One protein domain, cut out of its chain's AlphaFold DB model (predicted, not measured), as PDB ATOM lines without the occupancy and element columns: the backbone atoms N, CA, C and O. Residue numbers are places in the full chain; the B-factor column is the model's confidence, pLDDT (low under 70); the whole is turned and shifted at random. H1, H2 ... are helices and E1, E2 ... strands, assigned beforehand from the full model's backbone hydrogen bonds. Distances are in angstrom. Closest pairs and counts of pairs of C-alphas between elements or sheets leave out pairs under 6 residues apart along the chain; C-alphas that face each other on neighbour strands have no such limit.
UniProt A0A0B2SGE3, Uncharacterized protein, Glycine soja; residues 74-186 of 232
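This is residues 74 to 186 of the 232 residues of an uncharacterized protein of Glycine soja (UniProt A0A0B2SGE3). With little regular structure, a twisted four-stranded sheet, E3 E4 E2 E5, sits amid long loops; the two-stranded ribbon E1 E6 extends at one end, and short helices H1 and H2 lie at one side. The 113 printed residues hold H1 H2 E1 E2 E3 E4 E5 E6 in chain order, 42 residues in all; both sheets are antiparallel, the class mixed. It is compact, radius of gyration of the C-alphas 14.2 A, spanning 44 by 35 by 23 A.

H1, residues 74 to 80, begins at C-alpha 74 (-31.592, 39.835, -17.692). H2 is 84 to 87, E1 100 to 104, E2 107 to 113 (19.2 A), E3 126 to 128, E4 136 to 139, E5 160 to 165 and E6 181 to 186, ending at C-alpha 186 (-16.231, 56.563, -12.399).

H1 touches H2, closest C-alphas Tyr 78 and Thr 86, 5.7 A. H2 only grazes the four-stranded sheet. Within hydrogen-bond range are N 185 and O 103 (E6, E1), 2.9 A; N 110 and O 162 (E2, E5), 2.8 A; N 111 and O 138 (E2, E4), 2.8 A; and, in hairpin E3 E4, N 126 and O 139, 2.8 A. Every O i to N i+4 pair of H1 is within range; H2 is too short for one.

The farthest C-alphas, Leu 99 and His 133, are 43.9 A apart. The printed part has no cut. Links H2 to E1, E2 to E3, E4 to E5 and E5 to E6 are long. Nine residues have pLDDT under 70, among them 118 to 120.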
ATOM      1  N   GLU A  74     -30.957  40.766 -18.629       92.31
ATOM      2  CA  GLU A  74     -31.592  39.835 -17.692       92.31
ATOM      3  C   GLU A  74     -32.410  40.603 -16.646       92.31
ATOM      4  O   GLU A  74     -33.562  40.263 -16.353       92.31
ATOM      5  N   GLN A  75     -31.827  41.676 -16.109       93.19
ATOM      6  CA  GLN A  75     -32.490  42.556 -15.155       93.19
ATOM      7  C   GLN A  75     -33.679  43.284 -15.799       93.19
ATOM      8  O   GLN A  75     -34.747  43.356 -15.186       93.19
ATOM      9  N   ASP A  76     -33.530  43.770 -17.035       94.56
ATOM     10  CA  ASP A  76     -34.612  44.389 -17.808       94.56
ATOM     11  C   ASP A  76     -35.765  43.400 -18.040       94.56
ATOM     12  O   ASP A  76     -36.932  43.710 -17.783       94.56
ATOM     13  N   HIS A  77     -35.446  42.161 -18.423       95.56
ATOM     14  CA  HIS A  77     -36.434  41.100 -18.594       95.56
ATOM     15  C   HIS A  77     -37.228  40.825 -17.306       95.56
ATOM     16  O   HIS A  77     -38.457  40.702 -17.344       95.56
ATOM     17  N   TYR A  78     -36.562  40.752 -16.147       95.19
ATOM     18  CA  TYR A  78     -37.255  40.557 -14.871       95.19
ATOM     19  C   TYR A  78     -38.130  41.745 -14.481       95.19
ATOM     20  O   TYR A  78     -39.233  41.531 -13.970       95.19
ATOM     21  N   LEU A  79     -37.686  42.973 -14.749       95.38
ATOM     22  CA  LEU A  79     -38.465  44.177 -14.465       95.38
ATOM     23  C   LEU A  79     -39.746  44.234 -15.300       95.38
ATOM     24  O   LEU A  79     -40.828  44.403 -14.736       95.38
ATOM     25  N   ARG A  80     -39.651  43.997 -16.616       95.62
ATOM     26  CA  ARG A  80     -40.814  43.982 -17.525       95.62
ATOM     27  C   ARG A  80     -41.859  42.948 -17.126       95.62
ATOM     28  O   ARG A  80     -43.056  43.210 -17.209       95.62
ATOM     29  N   ASN A  81     -41.406  41.793 -16.647       95.62
ATOM     30  CA  ASN A  81     -42.275  40.700 -16.219       95.62
ATOM     31  C   ASN A  81     -42.722  40.804 -14.752       95.62
ATOM     32  O   ASN A  81     -43.327  39.864 -14.238       95.62
ATOM     33  N   LYS A  82     -42.403  41.909 -14.061       93.88
ATOM     34  CA  LYS A  82     -42.651  42.101 -12.621       93.88
ATOM     35  C   LYS A  82     -42.177  40.919 -11.763       93.88
ATOM     36  O   LYS A  82     -42.797  40.542 -10.767       93.88
ATOM     37  N   SER A  83     -41.073  40.304 -12.176       93.06
ATOM     38  CA  SER A  83     -40.513  39.116 -11.546       93.06
ATOM     39  C   SER A  83     -39.744  39.495 -10.291       93.06
ATOM     40  O   SER A  83     -38.842  40.330 -10.313       93.06
ATOM     41  N   CYS A  84     -40.018  38.799  -9.191       92.19
ATOM     42  CA  CYS A  84     -39.268  38.989  -7.954       92.19
ATOM     43  C   CYS A  84     -37.800  38.542  -8.058       92.19
ATOM     44  O   CYS A  84     -36.990  38.916  -7.218       92.19
ATOM     45  N   LYS A  85     -37.390  37.835  -9.120       91.38
ATOM     46  CA  LYS A  85     -35.962  37.551  -9.358       91.38
ATOM     47  C   LYS A  85     -35.096  38.820  -9.408       91.38
ATOM     48  O   LYS A  85     -33.952  38.760  -8.969       91.38
ATOM     49  N   THR A  86     -35.672  39.967  -9.789       91.88
ATOM     50  CA  THR A  86     -35.056  41.304  -9.682       91.88
ATOM     51  C   THR A  86     -34.395  41.563  -8.327       91.88
ATOM     52  O   THR A  86     -33.323  42.146  -8.264       91.88
ATOM     53  N   PHE A  87     -34.995  41.106  -7.225       91.56
ATOM     54  CA  PHE A  87     -34.494  41.382  -5.873       91.56
ATOM     55  C   PHE A  87     -33.555  40.294  -5.339       91.56
ATOM     56  O   PHE A  87     -33.312  40.216  -4.136       91.56
ATOM     57  N   SER A  88     -33.091  39.394  -6.207       84.25
ATOM     58  CA  SER A  88     -32.231  38.264  -5.831       84.25
ATOM     59  C   SER A  88     -30.857  38.306  -6.490       84.25
ATOM     60  O   SER A  88     -29.937  37.670  -5.979       84.25
ATOM     61  N   ASN A  89     -30.710  39.059  -7.580       75.06
ATOM     62  CA  ASN A  89     -29.461  39.168  -8.317       75.06
ATOM     63  C   ASN A  89     -28.685  40.393  -7.847       75.06
ATOM     64  O   ASN A  89     -29.058  41.517  -8.157       75.06
ATOM     65  N   ASN A  90     -27.580  40.187  -7.134       71.19
ATOM     66  CA  ASN A  90     -26.681  41.293  -6.839       71.19
ATOM     67  C   ASN A  90     -25.919  41.665  -8.110       71.19
ATOM     68  O   ASN A  90     -25.109  40.885  -8.609       71.19
ATOM     69  N   PHE A  91     -26.172  42.868  -8.615       76.25
ATOM     70  CA  PHE A  91     -25.277  43.489  -9.574       76.25
ATOM     71  C   PHE A  91     -23.980  43.840  -8.846       76.25
ATOM     72  O   PHE A  91     -23.964  44.714  -7.976       76.25
ATOM     73  N   THR A  92     -22.900  43.130  -9.163       66.81
ATOM     74  CA  THR A  92     -21.612  43.353  -8.511       66.81
ATOM     75  C   THR A  92     -20.670  44.107  -9.431       66.81
ATOM     76  O   THR A  92     -20.309  43.634 -10.506       66.81
ATOM     77  N   LEU A  93     -20.253  45.282  -8.974       71.94
ATOM     78  CA  LEU A  93     -19.315  46.152  -9.663       71.94
ATOM     79  C   LEU A  93     -17.926  45.937  -9.049       71.94
ATOM     80  O   LEU A  93     -17.624  46.455  -7.978       71.94
ATOM     81  N   HIS A  94     -17.090  45.121  -9.691       64.12
ATOM     82  CA  HIS A  94     -15.788  44.708  -9.147       64.12
ATOM     83  C   HIS A  94     -14.608  45.488  -9.745       64.12
ATOM     84  O   HIS A  94     -13.516  44.943  -9.891       64.12
ATOM     85  N   HIS A  95     -14.801  46.767 -10.077       65.38
ATOM     86  CA  HIS A  95     -13.773  47.579 -10.740       65.38
ATOM     87  C   HIS A  95     -13.097  48.628  -9.866       65.38
ATOM     88  O   HIS A  95     -12.411  49.488 -10.400       65.38
ATOM     89  N   ASN A  96     -13.198  48.566  -8.539       70.75
ATOM     90  CA  ASN A  96     -12.406  49.491  -7.730       70.75
ATOM     91  C   ASN A  96     -10.914  49.201  -7.927       70.75
ATOM     92  O   ASN A  96     -10.421  48.115  -7.624       70.75
ATOM     93  N   THR A  97     -10.212  50.193  -8.462       79.62
ATOM     94  CA  THR A  97      -8.763  50.181  -8.649       79.62
ATOM     95  C   THR A  97      -8.150  51.208  -7.700       79.62
ATOM     96  O   THR A  97      -8.854  52.111  -7.244       79.62
ATOM     97  N   PRO A  98      -6.835  51.171  -7.440       85.12
ATOM     98  CA  PRO A  98      -6.197  52.240  -6.670       85.12
ATOM     99  C   PRO A  98      -6.263  53.621  -7.357       85.12
ATOM    100  O   PRO A  98      -5.895  54.620  -6.750       85.12
ATOM    101  N   LEU A  99      -6.725  53.690  -8.615       88.12
ATOM    102  CA  LEU A  99      -6.845  54.917  -9.406       88.12
ATOM    103  C   LEU A  99      -8.272  55.462  -9.485       88.12
ATOM    104  O   LEU A  99      -8.451  56.639  -9.798       88.12
ATOM    105  N   ALA A 100      -9.286  54.629  -9.240       90.81
ATOM    106  CA  ALA A 100     -10.679  55.043  -9.323       90.81
ATOM    107  C   ALA A 100     -11.627  54.098  -8.592       90.81
ATOM    108  O   ALA A 100     -11.414  52.883  -8.532       90.81
ATOM    109  N   SER A 101     -12.732  54.679  -8.138       91.69
ATOM    110  CA  SER A 101     -13.902  53.955  -7.658       91.69
ATOM    111  C   SER A 101     -15.014  53.993  -8.699       91.69
ATOM    112  O   SER A 101     -15.186  54.984  -9.409       91.69
ATOM    113  N   PHE A 102     -15.778  52.910  -8.768       91.69
ATOM    114  CA  PHE A 102     -16.911  52.767  -9.672       91.69
ATOM    115  C   PHE A 102     -18.168  52.588  -8.830       91.69
ATOM    116  O   PHE A 102     -18.168  51.809  -7.874       91.69
ATOM    117  N   TYR A 103     -19.247  53.281  -9.178       90.50
ATOM    118  CA  TYR A 103     -20.528  53.132  -8.488       90.50
ATOM    119  C   TYR A 103     -21.708  53.332  -9.433       90.50
ATOM    120  O   TYR A 103     -21.610  53.991 -10.467       90.50
ATOM    121  N   ILE A 104     -22.852  52.753  -9.069       93.25
ATOM    122  CA  ILE A 104     -24.111  52.999  -9.775       93.25
ATOM    123  C   ILE A 104     -24.586  54.399  -9.382       93.25
ATOM    124  O   ILE A 104     -24.910  54.618  -8.219       93.25
ATOM    125  N   LYS A 105     -24.625  55.338 -10.325       93.06
ATOM    126  CA  LYS A 105     -24.939  56.751 -10.071       93.06
ATOM    127  C   LYS A 105     -26.355  56.954  -9.539       93.06
ATOM    128  O   LYS A 105     -26.557  57.611  -8.525       93.06
ATOM    129  N   TYR A 106     -27.326  56.356 -10.223       94.75
ATOM    130  CA  TYR A 106     -28.741  56.410  -9.867       94.75
ATOM    131  C   TYR A 106     -29.151  55.052  -9.327       94.75
ATOM    132  O   TYR A 106     -29.386  54.114 -10.090       94.75
ATOM    133  N   ASN A 107     -29.150  54.918  -8.005       94.25
ATOM    134  CA  ASN A 107     -29.460  53.657  -7.357       94.25
ATOM    135  C   ASN A 107     -30.370  53.838  -6.143       94.25
ATOM    136  O   ASN A 107     -30.552  54.930  -5.603       94.25
ATOM    137  N   ILE A 108     -30.939  52.721  -5.713       93.88
ATOM    138  CA  ILE A 108     -31.707  52.608  -4.483       93.88
ATOM    139  C   ILE A 108     -31.225  51.400  -3.694       93.88
ATOM    140  O   ILE A 108     -30.887  50.360  -4.264       93.88
ATOM    141  N   THR A 109     -31.224  51.530  -2.370       93.00
ATOM    142  CA  THR A 109     -30.969  50.405  -1.471       93.00
ATOM    143  C   THR A 109     -32.279  49.679  -1.172       93.00
ATOM    144  O   THR A 109     -33.195  50.245  -0.573       93.00
ATOM    145  N   ILE A 110     -32.359  48.412  -1.569       93.38
ATOM    146  CA  ILE A 110     -33.465  47.511  -1.256       93.38
ATOM    147  C   ILE A 110     -33.038  46.565  -0.131       93.38
ATOM    148  O   ILE A 110     -31.967  45.956  -0.167       93.38
ATOM    149  N   PHE A 111     -33.911  46.400   0.857       92.69
ATOM    150  CA  PHE A 111     -33.752  45.460   1.960       92.69
ATOM    151  C   PHE A 111     -34.699  44.289   1.764       92.69
ATOM    152  O   PHE A 111     -35.914  44.440   1.873       92.69
ATOM    153  N   ARG A 112     -34.146  43.110   1.495       92.38
ATOM    154  CA  ARG A 112     -34.901  41.868   1.341       92.38
ATOM    155  C   ARG A 112     -34.931  41.102   2.660       92.38
ATOM    156  O   ARG A 112     -33.891  40.682   3.165       92.38
ATOM    157  N   CYS A 113     -36.130  40.891   3.189       90.44
ATOM    158  CA  CYS A 113     -36.364  40.262   4.483       90.44
ATOM    159  C   CYS A 113     -37.248  39.016   4.319       90.44
ATOM    160  O   CYS A 113     -38.378  39.114   3.843       90.44
ATOM    161  N   ASN A 114     -36.771  37.850   4.767       88.06
ATOM    162  CA  ASN A 114     -37.518  36.581   4.680       88.06
ATOM    163  C   ASN A 114     -38.797  36.572   5.535       88.06
ATOM    164  O   ASN A 114     -39.726  35.811   5.285       88.06
ATOM    165  N   HIS A 115     -38.853  37.435   6.547       80.56
ATOM    166  CA  HIS A 115     -40.017  37.620   7.398       80.56
ATOM    167  C   HIS A 115     -40.407  39.094   7.415       80.56
ATOM    168  O   HIS A 115     -39.560  39.977   7.260       80.56
ATOM    169  N   SER A 116     -41.697  39.364   7.618       77.44
ATOM    170  CA  SER A 116     -42.143  40.726   7.901       77.44
ATOM    171  C   SER A 116     -41.445  41.230   9.167       77.44
ATOM    172  O   SER A 116     -41.356  40.516  10.169       77.44
ATOM    173  N   LEU A 117     -40.944  42.461   9.111       79.94
ATOM    174  CA  LEU A 117     -40.297  43.103  10.250       79.94
ATOM    175  C   LEU A 117     -41.279  43.248  11.417       79.94
ATOM    176  O   LEU A 117     -42.460  43.538  11.218       79.94
ATOM    177  N   ARG A 118     -40.783  43.048  12.643       67.50
ATOM    178  CA  ARG A 118     -41.550  43.319  13.865       67.50
ATOM    179  C   ARG A 118     -41.510  44.825  14.140       67.50
ATOM    180  O   ARG A 118     -40.437  45.364  14.392       67.50
ATOM    181  N   GLY A 119     -42.673  45.475  14.107       65.75
ATOM    182  CA  GLY A 119     -42.825  46.925  14.288       65.75
ATOM    183  C   GLY A 119     -43.004  47.686  12.971       65.75
ATOM    184  O   GLY A 119     -42.685  47.178  11.895       65.75
ATOM    185  N   SER A 120     -43.544  48.904  13.047       63.75
ATOM    186  CA  SER A 120     -43.622  49.804  11.896       63.75
ATOM    187  C   SER A 120     -42.241  50.377  11.590       63.75
ATOM    188  O   SER A 120     -41.513  50.793  12.493       63.75
ATOM    189  N   LEU A 121     -41.872  50.414  10.310       73.56
ATOM    190  CA  LEU A 121     -40.792  51.293   9.870       73.56
ATOM    191  C   LEU A 121     -41.254  52.748  10.031       73.56
ATOM    192  O   LEU A 121     -42.453  53.023   9.993       73.56
ATOM    193  N   HIS A 122     -40.305  53.657  10.249       67.88
ATOM    194  CA  HIS A 122     -40.581  55.094  10.282       67.88
ATOM    195  C   HIS A 122     -41.232  55.566   8.968       67.88
ATOM    196  O   HIS A 122     -41.116  54.899   7.935       67.88
ATOM    197  N   GLU A 123     -41.897  56.726   9.006       70.06
ATOM    198  CA  GLU A 123     -42.406  57.397   7.804       70.06
ATOM    199  C   GLU A 123     -41.293  57.540   6.750       70.06
ATOM    200  O   GLU A 123     -40.150  57.858   7.080       70.06
ATOM    201  N   GLY A 124     -41.620  57.259   5.483       78.81
ATOM    202  CA  GLY A 124     -40.681  57.340   4.354       78.81
ATOM    203  C   GLY A 124     -40.150  56.003   3.821       78.81
ATOM    204  O   GLY A 124     -39.399  56.008   2.849       78.81
ATOM    205  N   PHE A 125     -40.545  54.862   4.398       86.31
ATOM    206  CA  PHE A 125     -40.240  53.538   3.841       86.31
ATOM    207  C   PHE A 125     -41.455  52.902   3.170       86.31
ATOM    208  O   PHE A 125     -42.527  52.783   3.762       86.31
ATOM    209  N   ASN A 126     -41.241  52.393   1.963       89.56
ATOM    210  CA  ASN A 126     -42.189  51.556   1.247       89.56
ATOM    211  C   ASN A 126     -41.963  50.078   1.587       89.56
ATOM    212  O   ASN A 126     -40.836  49.634   1.825       89.56
ATOM    213  N   LYS A 127     -43.051  49.300   1.576       90.50
ATOM    214  CA  LYS A 127     -43.041  47.837   1.698       90.50
ATOM    215  C   LYS A 127     -43.698  47.236   0.463       90.50
ATOM    216  O   LYS A 127     -44.867  47.502   0.205       90.50
ATOM    217  N   TYR A 128     -43.000  46.335  -0.218       91.12
ATOM    218  CA  TYR A 128     -43.581  45.533  -1.292       91.12
ATOM    219  C   TYR A 128     -43.644  44.057  -0.881       91.12
ATOM    220  O   TYR A 128     -42.655  43.468  -0.438       91.12
ATOM    221  N   SER A 129     -44.843  43.470  -0.971       89.00
ATOM    222  CA  SER A 129     -45.156  42.142  -0.410       89.00
ATOM    223  C   SER A 129     -45.643  41.119  -1.435       89.00
ATOM    224  O   SER A 129     -45.947  39.992  -1.055       89.00
ATOM    225  N   ASN A 130     -45.692  41.468  -2.723       89.44
ATOM    226  CA  ASN A 130     -46.297  40.606  -3.745       89.44
ATOM    227  C   ASN A 130     -45.362  39.480  -4.226       89.44
ATOM    228  O   ASN A 130     -45.711  38.730  -5.133       89.44
ATOM    229  N   CYS A 131     -44.192  39.309  -3.605       86.75
ATOM    230  CA  CYS A 131     -43.244  38.234  -3.911       86.75
ATOM    231  C   CYS A 131     -43.629  36.876  -3.299       86.75
ATOM    232  O   CYS A 131     -42.791  36.188  -2.720       86.75
ATOM    233  N   SER A 132     -44.910  36.503  -3.446       67.00
ATOM    234  CA  SER A 132     -45.479  35.157  -3.251       67.00
ATOM    235  C   SER A 132     -44.892  34.373  -2.067       67.00
ATOM    236  O   SER A 132     -44.469  33.231  -2.211       67.00
ATOM    237  N   HIS A 133     -44.865  35.011  -0.891       69.94
ATOM    238  CA  HIS A 133     -44.434  34.451   0.401       69.94
ATOM    239  C   HIS A 133     -42.939  34.122   0.574       69.94
ATOM    240  O   HIS A 133     -42.569  33.622   1.633       69.94
ATOM    241  N   GLN A 134     -42.067  34.419  -0.394       77.00
ATOM    242  CA  GLN A 134     -40.628  34.140  -0.254       77.00
ATOM    243  C   GLN A 134     -39.929  35.153   0.661       77.00
ATOM    244  O   GLN A 134     -39.100  34.792   1.490       77.00
ATOM    245  N   TYR A 135     -40.261  36.432   0.492       88.00
ATOM    246  CA  TYR A 135     -39.723  37.546   1.265       88.00
ATOM    247  C   TYR A 135     -40.564  38.804   1.032       88.00
ATOM    248  O   TYR A 135     -41.344  38.900   0.081       88.00
ATOM    249  N   HIS A 136     -40.359  39.798   1.887       90.19
ATOM    250  CA  HIS A 136     -40.791  41.170   1.659       90.19
ATOM    251  C   HIS A 136     -39.578  42.022   1.320       90.19
ATOM    252  O   HIS A 136     -38.474  41.747   1.798       90.19
ATOM    253  N   ILE A 137     -39.793  43.070   0.534       92.81
ATOM    254  CA  ILE A 137     -38.769  44.089   0.341       92.81
ATOM    255  C   ILE A 137     -39.201  45.413   0.952       92.81
ATOM    256  O   ILE A 137     -40.385  45.764   0.948       92.81
ATOM    257  N   TYR A 138     -38.212  46.135   1.456       92.88
ATOM    258  CA  TYR A 138     -38.358  47.454   2.041       92.88
ATOM    259  C   TYR A 138     -37.348  48.398   1.408       92.88
ATOM    260  O   TYR A 138     -36.217  47.995   1.138       92.88
ATOM    261  N   TYR A 139     -37.750  49.637   1.158       92.69
ATOM    262  CA  TYR A 139     -36.894  50.634   0.518       92.69
ATOM    263  C   TYR A 139     -37.399  52.048   0.795       92.69
ATOM    264  O   TYR A 139     -38.582  52.243   1.072       92.69
ATOM    265  N   GLY A 140     -36.487  53.015   0.754       90.44
ATOM    266  CA  GLY A 140     -36.791  54.430   0.953       90.44
ATOM    267  C   GLY A 140     -36.743  55.212  -0.358       90.44
ATOM    268  O   GLY A 140     -37.256  54.770  -1.389       90.44
ATOM    269  N   TYR A 141     -36.100  56.372  -0.308       89.44
ATOM    270  CA  TYR A 141     -35.784  57.183  -1.479       89.44
ATOM    271  C   TYR A 141     -34.547  56.641  -2.213       89.44
ATOM    272  O   TYR A 141     -33.751  55.906  -1.615       89.44
ATOM    273  N   PRO A 142     -34.363  56.982  -3.501       90.88
ATOM    274  CA  PRO A 142     -33.085  56.798  -4.181       90.88
ATOM    275  C   PRO A 142     -31.926  57.379  -3.360       90.88
ATOM    276  O   PRO A 142     -32.074  58.385  -2.661       90.88
ATOM    277  N   ASN A 143     -30.745  56.766  -3.437       89.44
ATOM    278  CA  ASN A 143     -29.614  57.175  -2.600       89.44
ATOM    279  C   ASN A 143     -29.113  58.589  -2.957       89.44
ATOM    280  O   ASN A 143     -28.590  59.279  -2.090       89.44
ATOM    281  N   THR A 144     -29.339  59.063  -4.187       86.88
ATOM    282  CA  THR A 144     -29.061  60.452  -4.607       86.88
ATOM    283  C   THR A 144     -29.945  61.492  -3.917       86.88
ATOM    284  O   THR A 144     -29.594  62.665  -3.876       86.88
ATOM    285  N   GLU A 145     -31.094  61.070  -3.392       85.88
ATOM    286  CA  GLU A 145     -32.053  61.913  -2.665       85.88
ATOM    287  C   GLU A 145     -31.970  61.698  -1.147       85.88
ATOM    288  O   GLU A 145     -32.648  62.369  -0.372       85.88
ATOM    289  N   THR A 146     -31.144  60.747  -0.705       82.25
ATOM    290  CA  THR A 146     -31.009  60.394   0.705       82.25
ATOM    291  C   THR A 146     -29.950  61.287   1.362       82.25
ATOM    292  O   THR A 146     -28.810  61.309   0.898       82.25
ATOM    293  N   PRO A 147     -30.271  62.011   2.453       81.12
ATOM    294  CA  PRO A 147     -29.286  62.814   3.173       81.12
ATOM    295  C   PRO A 147     -28.095  61.974   3.645       81.12
ATOM    296  O   PRO A 147     -28.292  60.852   4.116       81.12
ATOM    297  N   LEU A 148     -26.883  62.536   3.589       75.06
ATOM    298  CA  LEU A 148     -25.627  61.824   3.877       75.06
ATOM    299  C   LEU A 148     -25.596  61.163   5.271       75.06
ATOM    300  O   LEU A 148     -25.043  60.078   5.430       75.06
ATOM    301  N   ASP A 149     -26.239  61.786   6.263       77.25
ATOM    302  CA  ASP A 149     -26.278  61.315   7.656       77.25
ATOM    303  C   ASP A 149     -27.433  60.341   7.952       77.25
ATOM    304  O   ASP A 149     -27.657  59.947   9.105       77.25
ATOM    305  N   SER A 150     -28.194  59.947   6.927       77.88
ATOM    306  CA  SER A 150     -29.337  59.048   7.087       77.88
ATOM    307  C   SER A 150     -28.870  57.663   7.513       77.88
ATOM    308  O   SER A 150     -28.119  56.983   6.814       77.88
ATOM    309  N   LYS A 151     -29.356  57.209   8.668       80.62
ATOM    310  CA  LYS A 151     -29.096  55.857   9.163       80.62
ATOM    311  C   LYS A 151     -30.284  54.961   8.878       80.62
ATOM    312  O   LYS A 151     -31.422  55.294   9.210       80.62
ATOM    313  N   TRP A 152     -30.004  53.786   8.327       84.81
ATOM    314  CA  TRP A 152     -31.024  52.764   8.151       84.81
ATOM    315  C   TRP A 152     -31.569  52.304   9.513       84.81
ATOM    316  O   TRP A 152     -30.787  52.090  10.449       84.81
ATOM    317  N   PRO A 153     -32.897  52.134   9.651       85.44
ATOM    318  CA  PRO A 153     -33.498  51.581  10.855       85.44
ATOM    319  C   PRO A 153     -32.843  50.262  11.278       85.44
ATOM    320  O   PRO A 153     -32.667  49.353  10.467       85.44
ATOM    321  N   ARG A 154     -32.552  50.108  12.578       86.56
ATOM    322  CA  ARG A 154     -31.965  48.867  13.134       86.56
ATOM    323  C   ARG A 154     -32.820  47.625  12.867       86.56
ATOM    324  O   ARG A 154     -32.286  46.523  12.824       86.56
ATOM    325  N   SER A 155     -34.125  47.793  12.662       86.81
ATOM    326  CA  SER A 155     -35.035  46.711  12.280       86.81
ATOM    327  C   SER A 155     -34.704  46.089  10.919       86.81
ATOM    328  O   SER A 155     -35.073  44.941  10.704       86.81
ATOM    329  N   LEU A 156     -33.990  46.794  10.031       89.25
ATOM    330  CA  LEU A 156     -33.548  46.290   8.725       89.25
ATOM    331  C   LEU A 156     -32.202  45.554   8.773       89.25
ATOM    332  O   LEU A 156     -31.843  44.899   7.798       89.25
ATOM    333  N   ALA A 157     -31.480  45.603   9.899       87.94
ATOM    334  CA  ALA A 157     -30.193  44.926  10.067       87.94
ATOM    335  C   ALA A 157     -30.186  43.411   9.750       87.94
ATOM    336  O   ALA A 157     -29.182  42.948   9.213       87.94
ATOM    337  N   PRO A 158     -31.240  42.612  10.036       89.06
ATOM    338  CA  PRO A 158     -31.248  41.188   9.685       89.06
ATOM    339  C   PRO A 158     -31.572  40.907   8.206       89.06
ATOM    340  O   PRO A 158     -31.604  39.744   7.806       89.06
ATOM    341  N   CYS A 159     -31.865  41.928   7.397       90.75
ATOM    342  CA  CYS A 159     -32.242  41.763   5.997       90.75
ATOM    343  C   CYS A 159     -31.017  41.798   5.082       90.75
ATOM    344  O   CYS A 159     -30.060  42.528   5.330       90.75
ATOM    345  N   SER A 160     -31.061  41.048   3.980       91.44
ATOM    346  CA  SER A 160     -30.036  41.164   2.940       91.44
ATOM    347  C   SER A 160     -30.231  42.463   2.160       91.44
ATOM    348  O   SER A 160     -31.364  42.794   1.806       91.44
ATOM    349  N   THR A 161     -29.142  43.163   1.862       90.88
ATOM    350  CA  THR A 161     -29.153  44.410   1.094       90.88
ATOM    351  C   THR A 161     -28.775  44.170  -0.360       90.88
ATOM    352  O   THR A 161     -27.900  43.362  -0.667       90.88
ATOM    353  N   ILE A 162     -29.437  44.898  -1.252       91.50
ATOM    354  CA  ILE A 162     -29.150  44.909  -2.685       91.50
ATOM    355  C   ILE A 162     -29.305  46.335  -3.205       91.50
ATOM    356  O   ILE A 162     -30.229  47.048  -2.812       91.50
ATOM    357  N   GLN A 163     -28.378  46.764  -4.059       92.06
ATOM    358  CA  GLN A 163     -28.482  48.034  -4.771       92.06
ATOM    359  C   GLN A 163     -28.947  47.771  -6.195       92.06
ATOM    360  O   GLN A 163     -28.386  46.919  -6.881       92.06
ATOM    361  N   LEU A 164     -29.969  48.503  -6.626       94.00
ATOM    362  CA  LEU A 164     -30.523  48.408  -7.973       94.00
ATOM    363  C   LEU A 164     -30.554  49.784  -8.626       94.00
ATOM    364  O   LEU A 164     -30.706  50.793  -7.933       94.00
ATOM    365  N   ALA A 165     -30.423  49.812  -9.951       95.06
ATOM    366  CA  ALA A 165     -30.497  51.043 -10.722       95.06
ATOM    367  C   ALA A 165     -31.926  51.600 -10.762       95.06
ATOM    368  O   ALA A 165     -32.908  50.852 -10.817       95.06
ATOM    369  N   THR A 166     -32.033  52.926 -10.755       95.12
ATOM    370  CA  THR A 166     -33.303  53.652 -10.830       95.12
ATOM    371  C   THR A 166     -33.335  54.581 -12.037       95.12
ATOM    372  O   THR A 166     -32.312  55.102 -12.472       95.12
ATOM    373  N   GLN A 167     -34.536  54.801 -12.567       93.38
ATOM    374  CA  GLN A 167     -34.804  55.763 -13.645       93.38
ATOM    375  C   GLN A 167     -35.803  56.856 -13.241       93.38
ATOM    376  O   GLN A 167     -36.051  57.780 -14.010       93.38
ATOM    377  N   ALA A 168     -36.401  56.742 -12.054       89.94
ATOM    378  CA  ALA A 168     -37.371  57.688 -11.519       89.94
ATOM    379  C   ALA A 168     -37.350  57.678  -9.983       89.94
ATOM    380  O   ALA A 168     -36.676  56.849  -9.360       89.94
ATOM    381  N   THR A 169     -38.110  58.594  -9.385       89.12
ATOM    382  CA  THR A 169     -38.359  58.634  -7.941       89.12
ATOM    383  C   THR A 169     -39.067  57.364  -7.471       89.12
ATOM    384  O   THR A 169     -39.833  56.744  -8.216       89.12
ATOM    385  N   SER A 170     -38.802  56.948  -6.231       89.94
ATOM    386  CA  SER A 170     -39.392  55.720  -5.705       89.94
ATOM    387  C   SER A 170     -40.901  55.868  -5.476       89.94
ATOM    388  O   SER A 170     -41.388  56.870  -4.957       89.94
ATOM    389  N   THR A 171     -41.655  54.842  -5.871       90.75
ATOM    390  CA  THR A 171     -43.106  54.726  -5.661       90.75
ATOM    391  C   THR A 171     -43.413  53.462  -4.856       90.75
ATOM    392  O   THR A 171     -42.498  52.765  -4.434       90.75
ATOM    393  N   VAL A 172     -44.689  53.144  -4.622       89.62
ATOM    394  CA  VAL A 172     -45.089  51.915  -3.908       89.62
ATOM    395  C   VAL A 172     -44.854  50.646  -4.749       89.62
ATOM    396  O   VAL A 172     -44.610  49.572  -4.190       89.62
ATOM    397  N   ASP A 173     -44.926  50.752  -6.082       92.75
ATOM    398  CA  ASP A 173     -44.622  49.652  -7.005       92.75
ATOM    399  C   ASP A 173     -43.165  49.779  -7.498       92.75
ATOM    400  O   ASP A 173     -42.880  50.619  -8.356       92.75
ATOM    401  N   PRO A 174     -42.231  48.936  -7.010       94.56
ATOM    402  CA  PRO A 174     -40.818  49.016  -7.373       94.56
ATOM    403  C   PRO A 174     -40.564  48.850  -8.875       94.56
ATOM    404  O   PRO A 174     -39.606  49.401  -9.410       94.56
ATOM    405  N   PHE A 175     -41.442  48.145  -9.589       95.50
ATOM    406  CA  PHE A 175     -41.283  47.899 -11.021       95.50
ATOM    407  C   PHE A 175     -41.574  49.128 -11.894       95.50
ATOM    408  O   PHE A 175     -41.322  49.086 -13.093       95.50
ATOM    409  N   GLN A 176     -42.103  50.215 -11.322       94.81
ATOM    410  CA  GLN A 176     -42.372  51.453 -12.060       94.81
ATOM    411  C   GLN A 176     -41.160  52.388 -12.146       94.81
ATOM    412  O   GLN A 176     -41.117  53.232 -13.040       94.81
ATOM    413  N   PHE A 177     -40.191  52.258 -11.234       95.31
ATOM    414  CA  PHE A 177     -39.068  53.197 -11.132       95.31
ATOM    415  C   PHE A 177     -37.681  52.545 -11.199       95.31
ATOM    416  O   PHE A 177     -36.690  53.249 -11.407       95.31
ATOM    417  N   LEU A 178     -37.584  51.225 -11.020       96.19
ATOM    418  CA  LEU A 178     -36.346  50.479 -11.244       96.19
ATOM    419  C   LEU A 178     -36.031  50.372 -12.739       96.19
ATOM    420  O   LEU A 178     -36.933  50.407 -13.575       96.19
ATOM    421  N   SER A 179     -34.750  50.214 -13.070       95.56
ATOM    422  CA  SER A 179     -34.288  50.126 -14.456       95.56
ATOM    423  C   SER A 179     -33.319  48.968 -14.677       95.56
ATOM    424  O   SER A 179     -32.524  48.635 -13.798       95.56
ATOM    425  N   GLY A 180     -33.383  48.368 -15.869       95.19
ATOM    426  CA  GLY A 180     -32.338  47.478 -16.383       95.19
ATOM    427  C   GLY A 180     -31.157  48.251 -16.974       95.19
ATOM    428  O   GLY A 180     -30.089  47.682 -17.179       95.19
ATOM    429  N   ASN A 181     -31.324  49.557 -17.206       96.50
ATOM    430  CA  ASN A 181     -30.245  50.438 -17.621       96.50
ATOM    431  C   ASN A 181     -29.510  50.961 -16.387       96.50
ATOM    432  O   ASN A 181     -30.122  51.458 -15.443       96.50
ATOM    433  N   ILE A 182     -28.185  50.860 -16.401       95.56
ATOM    434  CA  ILE A 182     -27.334  51.139 -15.249       95.56
ATOM    435  C   ILE A 182     -26.330  52.211 -15.657       95.56
ATOM    436  O   ILE A 182     -25.481  51.991 -16.521       95.56
ATOM    437  N   ALA A 183     -26.431  53.382 -15.029       95.88
ATOM    438  CA  ALA A 183     -25.436  54.439 -15.154       95.88
ATOM    439  C   ALA A 183     -24.311  54.187 -14.146       95.88
ATOM    440  O   ALA A 183     -24.533  54.263 -12.936       95.88
ATOM    441  N   ILE A 184     -23.117  53.882 -14.641       95.25
ATOM    442  CA  ILE A 184     -21.928  53.648 -13.823       95.25
ATOM    443  C   ILE A 184     -21.057  54.885 -13.902       95.25
ATOM    444  O   ILE A 184     -20.525  55.207 -14.965       95.25
ATOM    445  N   GLU A 185     -20.908  55.565 -12.774       94.94
ATOM    446  CA  GLU A 185     -20.020  56.707 -12.649       94.94
ATOM    447  C   GLU A 185     -18.659  56.257 -12.126       94.94
ATOM    448  O   GLU A 185     -18.546  55.386 -11.258       94.94
ATOM    449  N   VAL A 186     -17.622  56.841 -12.714       93.69
ATOM    450  CA  VAL A 186     -16.231  56.563 -12.399       93.69
ATOM    451  C   VAL A 186     -15.643  57.801 -11.752       93.69
ATOM    452  O   VAL A 186     -15.469  58.835 -12.402       93.69
TER     453      VAL A 186